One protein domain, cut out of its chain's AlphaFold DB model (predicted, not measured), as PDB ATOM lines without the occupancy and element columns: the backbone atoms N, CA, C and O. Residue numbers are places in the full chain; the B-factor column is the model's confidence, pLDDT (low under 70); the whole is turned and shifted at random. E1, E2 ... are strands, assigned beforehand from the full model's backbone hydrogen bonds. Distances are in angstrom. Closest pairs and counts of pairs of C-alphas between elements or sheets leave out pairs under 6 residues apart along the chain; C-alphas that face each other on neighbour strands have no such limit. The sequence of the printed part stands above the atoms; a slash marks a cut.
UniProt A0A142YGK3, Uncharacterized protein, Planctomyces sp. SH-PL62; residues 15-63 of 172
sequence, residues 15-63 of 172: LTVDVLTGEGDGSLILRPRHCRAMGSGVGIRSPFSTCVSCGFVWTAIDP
ATOM      1  N   LEU A  15     142.335 161.741 152.307       90.44
ATOM      2  CA  LEU A  15     141.440 160.868 153.062       90.44
ATOM      3  C   LEU A  15     141.509 159.443 152.527       90.44
ATOM      4  O   LEU A  15     141.567 159.224 151.316       90.44
ATOM      5  N   THR A  16     141.440 158.477 153.434       88.75
ATOM      6  CA  THR A  16     141.182 157.081 153.091       88.75
ATOM      7  C   THR A  16     139.682 156.885 152.915       88.75
ATOM      8  O   THR A  16     138.903 157.306 153.767       88.75
ATOM      9  N   VAL A  17     139.275 156.282 151.802       85.94
ATOM     10  CA  VAL A  17     137.870 156.051 151.459       85.94
ATOM     11  C   VAL A  17     137.656 154.623 150.982       85.94
ATOM     12  O   VAL A  17     138.526 154.024 150.341       85.94
ATOM     13  N   ASP A  18     136.464 154.108 151.255       81.94
ATOM     14  CA  ASP A  18     135.976 152.869 150.669       81.94
ATOM     15  C   ASP A  18     135.159 153.188 149.419       81.94
ATOM     16  O   ASP A  18     134.281 154.055 149.419       81.94
ATOM     17  N   VAL A  19     135.467 152.493 148.326       77.56
ATOM     18  CA  VAL A  19     134.694 152.583 147.087       77.56
ATOM     19  C   VAL A  19     133.644 151.485 147.127       77.56
ATOM     20  O   VAL A  19     133.973 150.302 147.058       77.56
ATOM     21  N   LEU A  20     132.383 151.890 147.245       72.12
ATOM     22  CA  LEU A  20     131.249 150.978 147.191       72.12
ATOM     23  C   LEU A  20     131.006 150.564 145.739       72.12
ATOM     24  O   LEU A  20     130.773 151.402 144.866       72.12
ATOM     25  N   THR A  21     131.059 149.267 145.479       68.94
ATOM     26  CA  THR A  21     130.602 148.677 144.220       68.94
ATOM     27  C   THR A  21     129.109 148.378 144.365       68.94
ATOM     28  O   THR A  21     128.685 147.907 145.416       68.94
ATOM     29  N   GLY A  22     128.293 148.730 143.363       59.97
ATOM     30  CA  GLY A  22     126.833 148.537 143.411       59.97
ATOM     31  C   GLY A  22     126.420 147.071 143.612       59.97
ATOM     32  O   GLY A  22     127.251 146.185 143.445       59.97
ATOM     33  N   GLU A  23     125.148 146.836 143.965       46.03
ATOM     34  CA  GLU A  23     124.588 145.520 144.331       46.03
ATOM     35  C   GLU A  23     125.067 144.377 143.415       46.03
ATOM     36  O   GLU A  23     124.727 144.294 142.234       46.03
ATOM     37  N   GLY A  24     125.886 143.503 144.001       53.81
ATOM     38  CA  GLY A  24     126.618 142.423 143.349       53.81
ATOM     39  C   GLY A  24     128.069 142.436 143.829       53.81
ATOM     40  O   GLY A  24     128.652 143.504 143.976       53.81
ATOM     41  N   ASP A  25     128.661 141.266 144.076       52.53
ATOM     42  CA  ASP A  25     130.064 141.048 144.502       52.53
ATOM     43  C   ASP A  25     131.112 141.506 143.454       52.53
ATOM     44  O   ASP A  25     132.119 140.844 143.188       52.53
ATOM     45  N   GLY A  26     130.874 142.625 142.775       58.44
ATOM     46  CA  GLY A  26     131.723 143.155 141.732       58.44
ATOM     47  C   GLY A  26     133.018 143.669 142.327       58.44
ATOM     48  O   GLY A  26     133.111 144.832 142.691       58.44
ATOM     49  N   SER A  27     134.049 142.830 142.381       67.50
ATOM     50  CA  SER A  27     135.415 143.292 142.625       67.50
ATOM     51  C   SER A  27     135.760 144.428 141.653       67.50
ATOM     52  O   SER A  27     135.489 144.314 140.455       67.50
ATOM     53  N   LEU A  28     136.393 145.501 142.135       77.00
ATOM     54  CA  LEU A  28     136.970 146.519 141.255       77.00
ATOM     55  C   LEU A  28     138.095 145.877 140.445       77.00
ATOM     56  O   LEU A  28     139.062 145.366 141.006       77.00
ATOM     57  N   ILE A  29     137.965 145.887 139.121       79.19
ATOM     58  CA  ILE A  29     138.933 145.267 138.220       79.19
ATOM     59  C   ILE A  29     139.656 146.357 137.435       79.19
ATOM     60  O   ILE A  29     139.041 147.134 136.704       79.19
ATOM     61  N   LEU A  30     140.984 146.372 137.535       82.50
ATOM     62  CA  LEU A  30     141.840 147.153 136.655       82.50
ATOM     63  C   LEU A  30     142.088 146.377 135.361       82.50
ATOM     64  O   LEU A  30     142.592 145.252 135.383       82.50
ATOM     65  N   ARG A  31     141.794 146.999 134.218       84.81
ATOM     66  CA  ARG A  31     142.126 146.451 132.898       84.81
ATOM     67  C   ARG A  31     143.028 147.422 132.135       84.81
ATOM     68  O   ARG A  31     142.530 148.440 131.646       84.81
ATOM     69  N   PRO A  32     144.329 147.114 131.986       85.00
ATOM     70  CA  PRO A  32     145.216 147.890 131.132       85.00
ATOM     71  C   PRO A  32     144.720 147.895 129.683       85.00
ATOM     72  O   PRO A  32     144.078 146.948 129.214       85.00
ATOM     73  N   ARG A  33     145.021 148.970 128.949       86.31
ATOM     74  CA  ARG A  33     144.744 149.031 127.508       86.31
ATOM     75  C   ARG A  33     145.522 147.935 126.774       86.31
ATOM     76  O   ARG A  33     146.549 147.466 127.252       86.31
ATOM     77  N   HIS A  34     145.017 147.538 125.606       87.50
ATOM     78  CA  HIS A  34     145.624 146.500 124.760       87.50
ATOM     79  C   HIS A  34     145.775 145.130 125.443       87.50
ATOM     80  O   HIS A  34     146.608 144.330 125.040       87.50
ATOM     81  N   CYS A  35     144.956 144.836 126.455       84.94
ATOM     82  CA  CYS A  35     144.802 143.493 127.015       84.94
ATOM     83  C   CYS A  35     143.480 142.870 126.543       84.94
ATOM     84  O   CYS A  35     142.498 143.581 126.302       84.94
ATOM     85  N   ARG A  36     143.445 141.540 126.388       77.44
ATOM     86  CA  ARG A  36     142.251 140.801 125.939       77.44
ATOM     87  C   ARG A  36     141.065 141.032 126.888       77.44
ATOM     88  O   ARG A  36     141.231 141.121 128.098       77.44
ATOM     89  N   ALA A  37     139.859 141.124 126.324       64.44
ATOM     90  CA  ALA A  37     138.661 141.579 127.038       64.44
ATOM     91  C   ALA A  37     137.961 140.518 127.911       64.44
ATOM     92  O   ALA A  37     137.092 140.886 128.699       64.44
ATOM     93  N   MET A  38     138.278 139.226 127.775       54.38
ATOM     94  CA  MET A  38     137.502 138.168 128.436       54.38
ATOM     95  C   MET A  38     137.853 138.020 129.922       54.38
ATOM     96  O   MET A  38     138.906 137.489 130.273       54.38
ATOM     97  N   GLY A  39     136.924 138.480 130.769       57.75
ATOM     98  CA  GLY A  39     136.679 138.000 132.138       57.75
ATOM     99  C   GLY A  39     137.796 138.175 133.164       57.75
ATOM    100  O   GLY A  39     137.661 137.698 134.283       57.75
ATOM    101  N   SER A  40     138.898 138.825 132.803       66.06
ATOM    102  CA  SER A  40     140.085 138.910 133.639       66.06
ATOM    103  C   SER A  40     140.644 140.326 133.632       66.06
ATOM    104  O   SER A  40     140.776 140.984 132.600       66.06
ATOM    105  N   GLY A  41     140.962 140.792 134.825       72.06
ATOM    106  CA  GLY A  41     141.789 141.956 135.064       72.06
ATOM    107  C   GLY A  41     142.377 141.828 136.456       72.06
ATOM    108  O   GLY A  41     142.208 140.806 137.127       72.06
ATOM    109  N   VAL A  42     143.103 142.845 136.882       79.50
ATOM    110  CA  VAL A  42     143.788 142.795 138.165       79.50
ATOM    111  C   VAL A  42     142.835 143.326 139.223       79.50
ATOM    112  O   VAL A  42     142.395 144.473 139.144       79.50
ATOM    113  N   GLY A  43     142.473 142.468 140.177       76.38
ATOM    114  CA  GLY A  43     141.613 142.852 141.289       76.38
ATOM    115  C   GLY A  43     142.267 143.961 142.106       76.38
ATOM    116  O   GLY A  43     143.408 143.828 142.548       76.38
ATOM    117  N   ILE A  44     141.538 145.050 142.298       78.81
ATOM    118  CA  ILE A  44     141.935 146.171 143.136       78.81
ATOM    119  C   ILE A  44     141.319 145.944 144.512       78.81
ATOM    120  O   ILE A  44     140.105 145.785 144.634       78.81
ATOM    121  N   ARG A  45     142.154 145.926 145.550       70.94
ATOM    122  CA  ARG A  45     141.683 145.849 146.935       70.94
ATOM    123  C   ARG A  45     141.605 147.253 147.529       70.94
ATOM    124  O   ARG A  45     142.442 148.101 147.227       70.94
ATOM    125  N   SER A  46     140.591 147.484 148.359       68.12
ATOM    126  CA  SER A  46     140.552 148.633 149.262       68.12
ATOM    127  C   SER A  46     141.721 148.541 150.261       68.12
ATOM    128  O   SER A  46     142.219 147.439 150.524       68.12
ATOM    129  N   PRO A  47     142.195 149.674 150.807       80.44
ATOM    130  CA  PRO A  47     141.583 151.007 150.771       80.44
ATOM    131  C   PRO A  47     141.972 151.887 149.568       80.44
ATOM    132  O   PRO A  47     143.042 151.734 148.982       80.44
ATOM    133  N   PHE A  48     141.116 152.860 149.233       87.69
ATOM    134  CA  PHE A  48     141.430 153.936 148.286       87.69
ATOM    135  C   PHE A  48     141.837 155.204 149.039       87.69
ATOM    136  O   PHE A  48     141.446 155.429 150.181       87.69
ATOM    137  N   SER A  49     142.624 156.052 148.390       91.00
ATOM    138  CA  SER A  49     142.965 157.393 148.860       91.00
ATOM    139  C   SER A  49     142.331 158.426 147.940       91.00
ATOM    140  O   SER A  49     142.354 158.261 146.722       91.00
ATOM    141  N   THR A  50     141.781 159.497 148.503       92.50
ATOM    142  CA  THR A  50     141.250 160.636 147.750       92.50
ATOM    143  C   THR A  50     141.800 161.948 148.288       92.50
ATOM    144  O   THR A  50     141.971 162.115 149.496       92.50
ATOM    145  N   CYS A  51     142.093 162.898 147.404       93.81
ATOM    146  CA  CYS A  51     142.479 164.245 147.799       93.81
ATOM    147  C   CYS A  51     141.253 165.152 147.864       93.81
ATOM    148  O   CYS A  51     140.594 165.378 146.853       93.81
ATOM    149  N   VAL A  52     140.999 165.757 149.023       93.75
ATOM    150  CA  VAL A  52     139.869 166.684 149.210       93.75
ATOM    151  C   VAL A  52     140.065 167.980 148.416       93.75
ATOM    152  O   VAL A  52     139.096 168.593 147.986       93.75
ATOM    153  N   SER A  53     141.314 168.389 148.171       93.19
ATOM    154  CA  SER A  53     141.614 169.641 147.462       93.19
ATOM    155  C   SER A  53     141.396 169.561 145.948       93.19
ATOM    156  O   SER A  53     141.023 170.561 145.347       93.19
ATOM    157  N   CYS A  54     141.668 168.415 145.311       94.00
ATOM    158  CA  CYS A  54     141.577 168.275 143.848       94.00
ATOM    159  C   CYS A  54     140.687 167.121 143.367       94.00
ATOM    160  O   CYS A  54     140.541 166.932 142.162       94.00
ATOM    161  N   GLY A  55     140.126 166.324 144.278       90.81
ATOM    162  CA  GLY A  55     139.281 165.174 143.957       90.81
ATOM    163  C   GLY A  55     140.020 163.979 143.344       90.81
ATOM    164  O   GLY A  55     139.372 163.046 142.880       90.81
ATOM    165  N   PHE A  56     141.358 163.986 143.299       91.69
ATOM    166  CA  PHE A  56     142.124 162.873 142.733       91.69
ATOM    167  C   PHE A  56     141.982 161.628 143.612       91.69
ATOM    168  O   PHE A  56     142.263 161.705 144.805       91.69
ATOM    169  N   VAL A  57     141.590 160.495 143.023       89.94
ATOM    170  CA  VAL A  57     141.440 159.201 143.707       89.94
ATOM    171  C   VAL A  57     142.501 158.233 143.194       89.94
ATOM    172  O   VAL A  57     142.700 158.112 141.986       89.94
ATOM    173  N   TRP A  58     143.173 157.526 144.097       89.94
ATOM    174  CA  TRP A  58     144.172 156.519 143.753       89.94
ATOM    175  C   TRP A  58     144.196 155.375 144.760       89.94
ATOM    176  O   TRP A  58     143.646 155.450 145.854       89.94
ATOM    177  N   THR A  59     144.843 154.289 144.369       88.62
ATOM    178  CA  THR A  59     145.049 153.099 145.192       88.62
ATOM    179  C   THR A  59     146.350 152.426 144.773       88.62
ATOM    180  O   THR A  59     146.933 152.777 143.743       88.62
ATOM    181  N   ALA A  60     146.811 151.477 145.579       84.31
ATOM    182  CA  ALA A  60     147.945 150.638 145.253       84.31
ATOM    183  C   ALA A  60     147.462 149.333 144.612       84.31
ATOM    184  O   ALA A  60     146.490 148.715 145.045       84.31
ATOM    185  N   ILE A  61     148.184 148.900 143.588       85.19
ATOM    186  CA  ILE A  61     148.045 147.576 142.997       85.19
ATOM    187  C   ILE A  61     149.398 146.891 143.075       85.19
ATOM    188  O   ILE A  61     150.422 147.566 142.961       85.19
ATOM    189  N   ASP A  62     149.406 145.574 143.269       85.50
ATOM    190  CA  ASP A  62     150.650 144.814 143.229       85.50
ATOM    191  C   ASP A  62     151.291 144.947 141.831       85.50
ATOM    192  O   ASP A  62     150.699 144.502 140.836       85.50
ATOM    193  N   PRO A  63     152.488 145.560 141.726       88.31
ATOM    194  CA  PRO A  63     153.167 145.726 140.450       88.31
ATOM    195  C   PRO A  63     153.504 144.392 139.778       88.31
ATOM    196  O   PRO A  63     153.505 144.333 138.547       88.31
TER     197      PRO A  63
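What this domain is: This is residues 15 to 63 of the 172 residues of an uncharacterized protein of Planctomyces sp. SH-PL62 (UniProt A0A142YGK3). This is a loose set of loops with little regular structure, in which two small antiparallel strand pairs, E1 with E4 and E2 with E3, are joined by loops. Residues 33 to 38 stick out beyond E2 and E3, and after E4 the last stretch folds back, residues 57 to 58 pairing antiparallel with 49 to 50 of E4. The printed part has 49 residues with no named helix and four strands, E1 to E4 in order; 13 residues are in named elements, all strand. It is loose, radius of gyration of the C-alphas 12.6 A, spanning 36 by 26 by 17 A.

Where its parts are: E1, residues 15 to 17, begins at C-alpha 15 (141.440, 160.868, 153.062). E2 is residues 28 to 30 and E3 residues 42 to 44. E4, residues 48 to 51, is 10.4 A long from first to last C-alpha and ends at (142.479, 164.245, 147.799).

How they stand to each other: E1 and E4 are antiparallel at 141 degrees, with N 17 and O 48 2.8 A apart. E2 and E3 form a hairpin at 135 degrees, with N 44 and O 28 2.8 A apart. E3 and E4 are apart.

The domain as a whole: The C-alphas farthest apart, Met 38 and Ser 53, are 37.0 A apart. The printed part has no cut. The link E2 to E3 is long. Residues 21 to 27, 37 to 40 and 46 are under pLDDT 70.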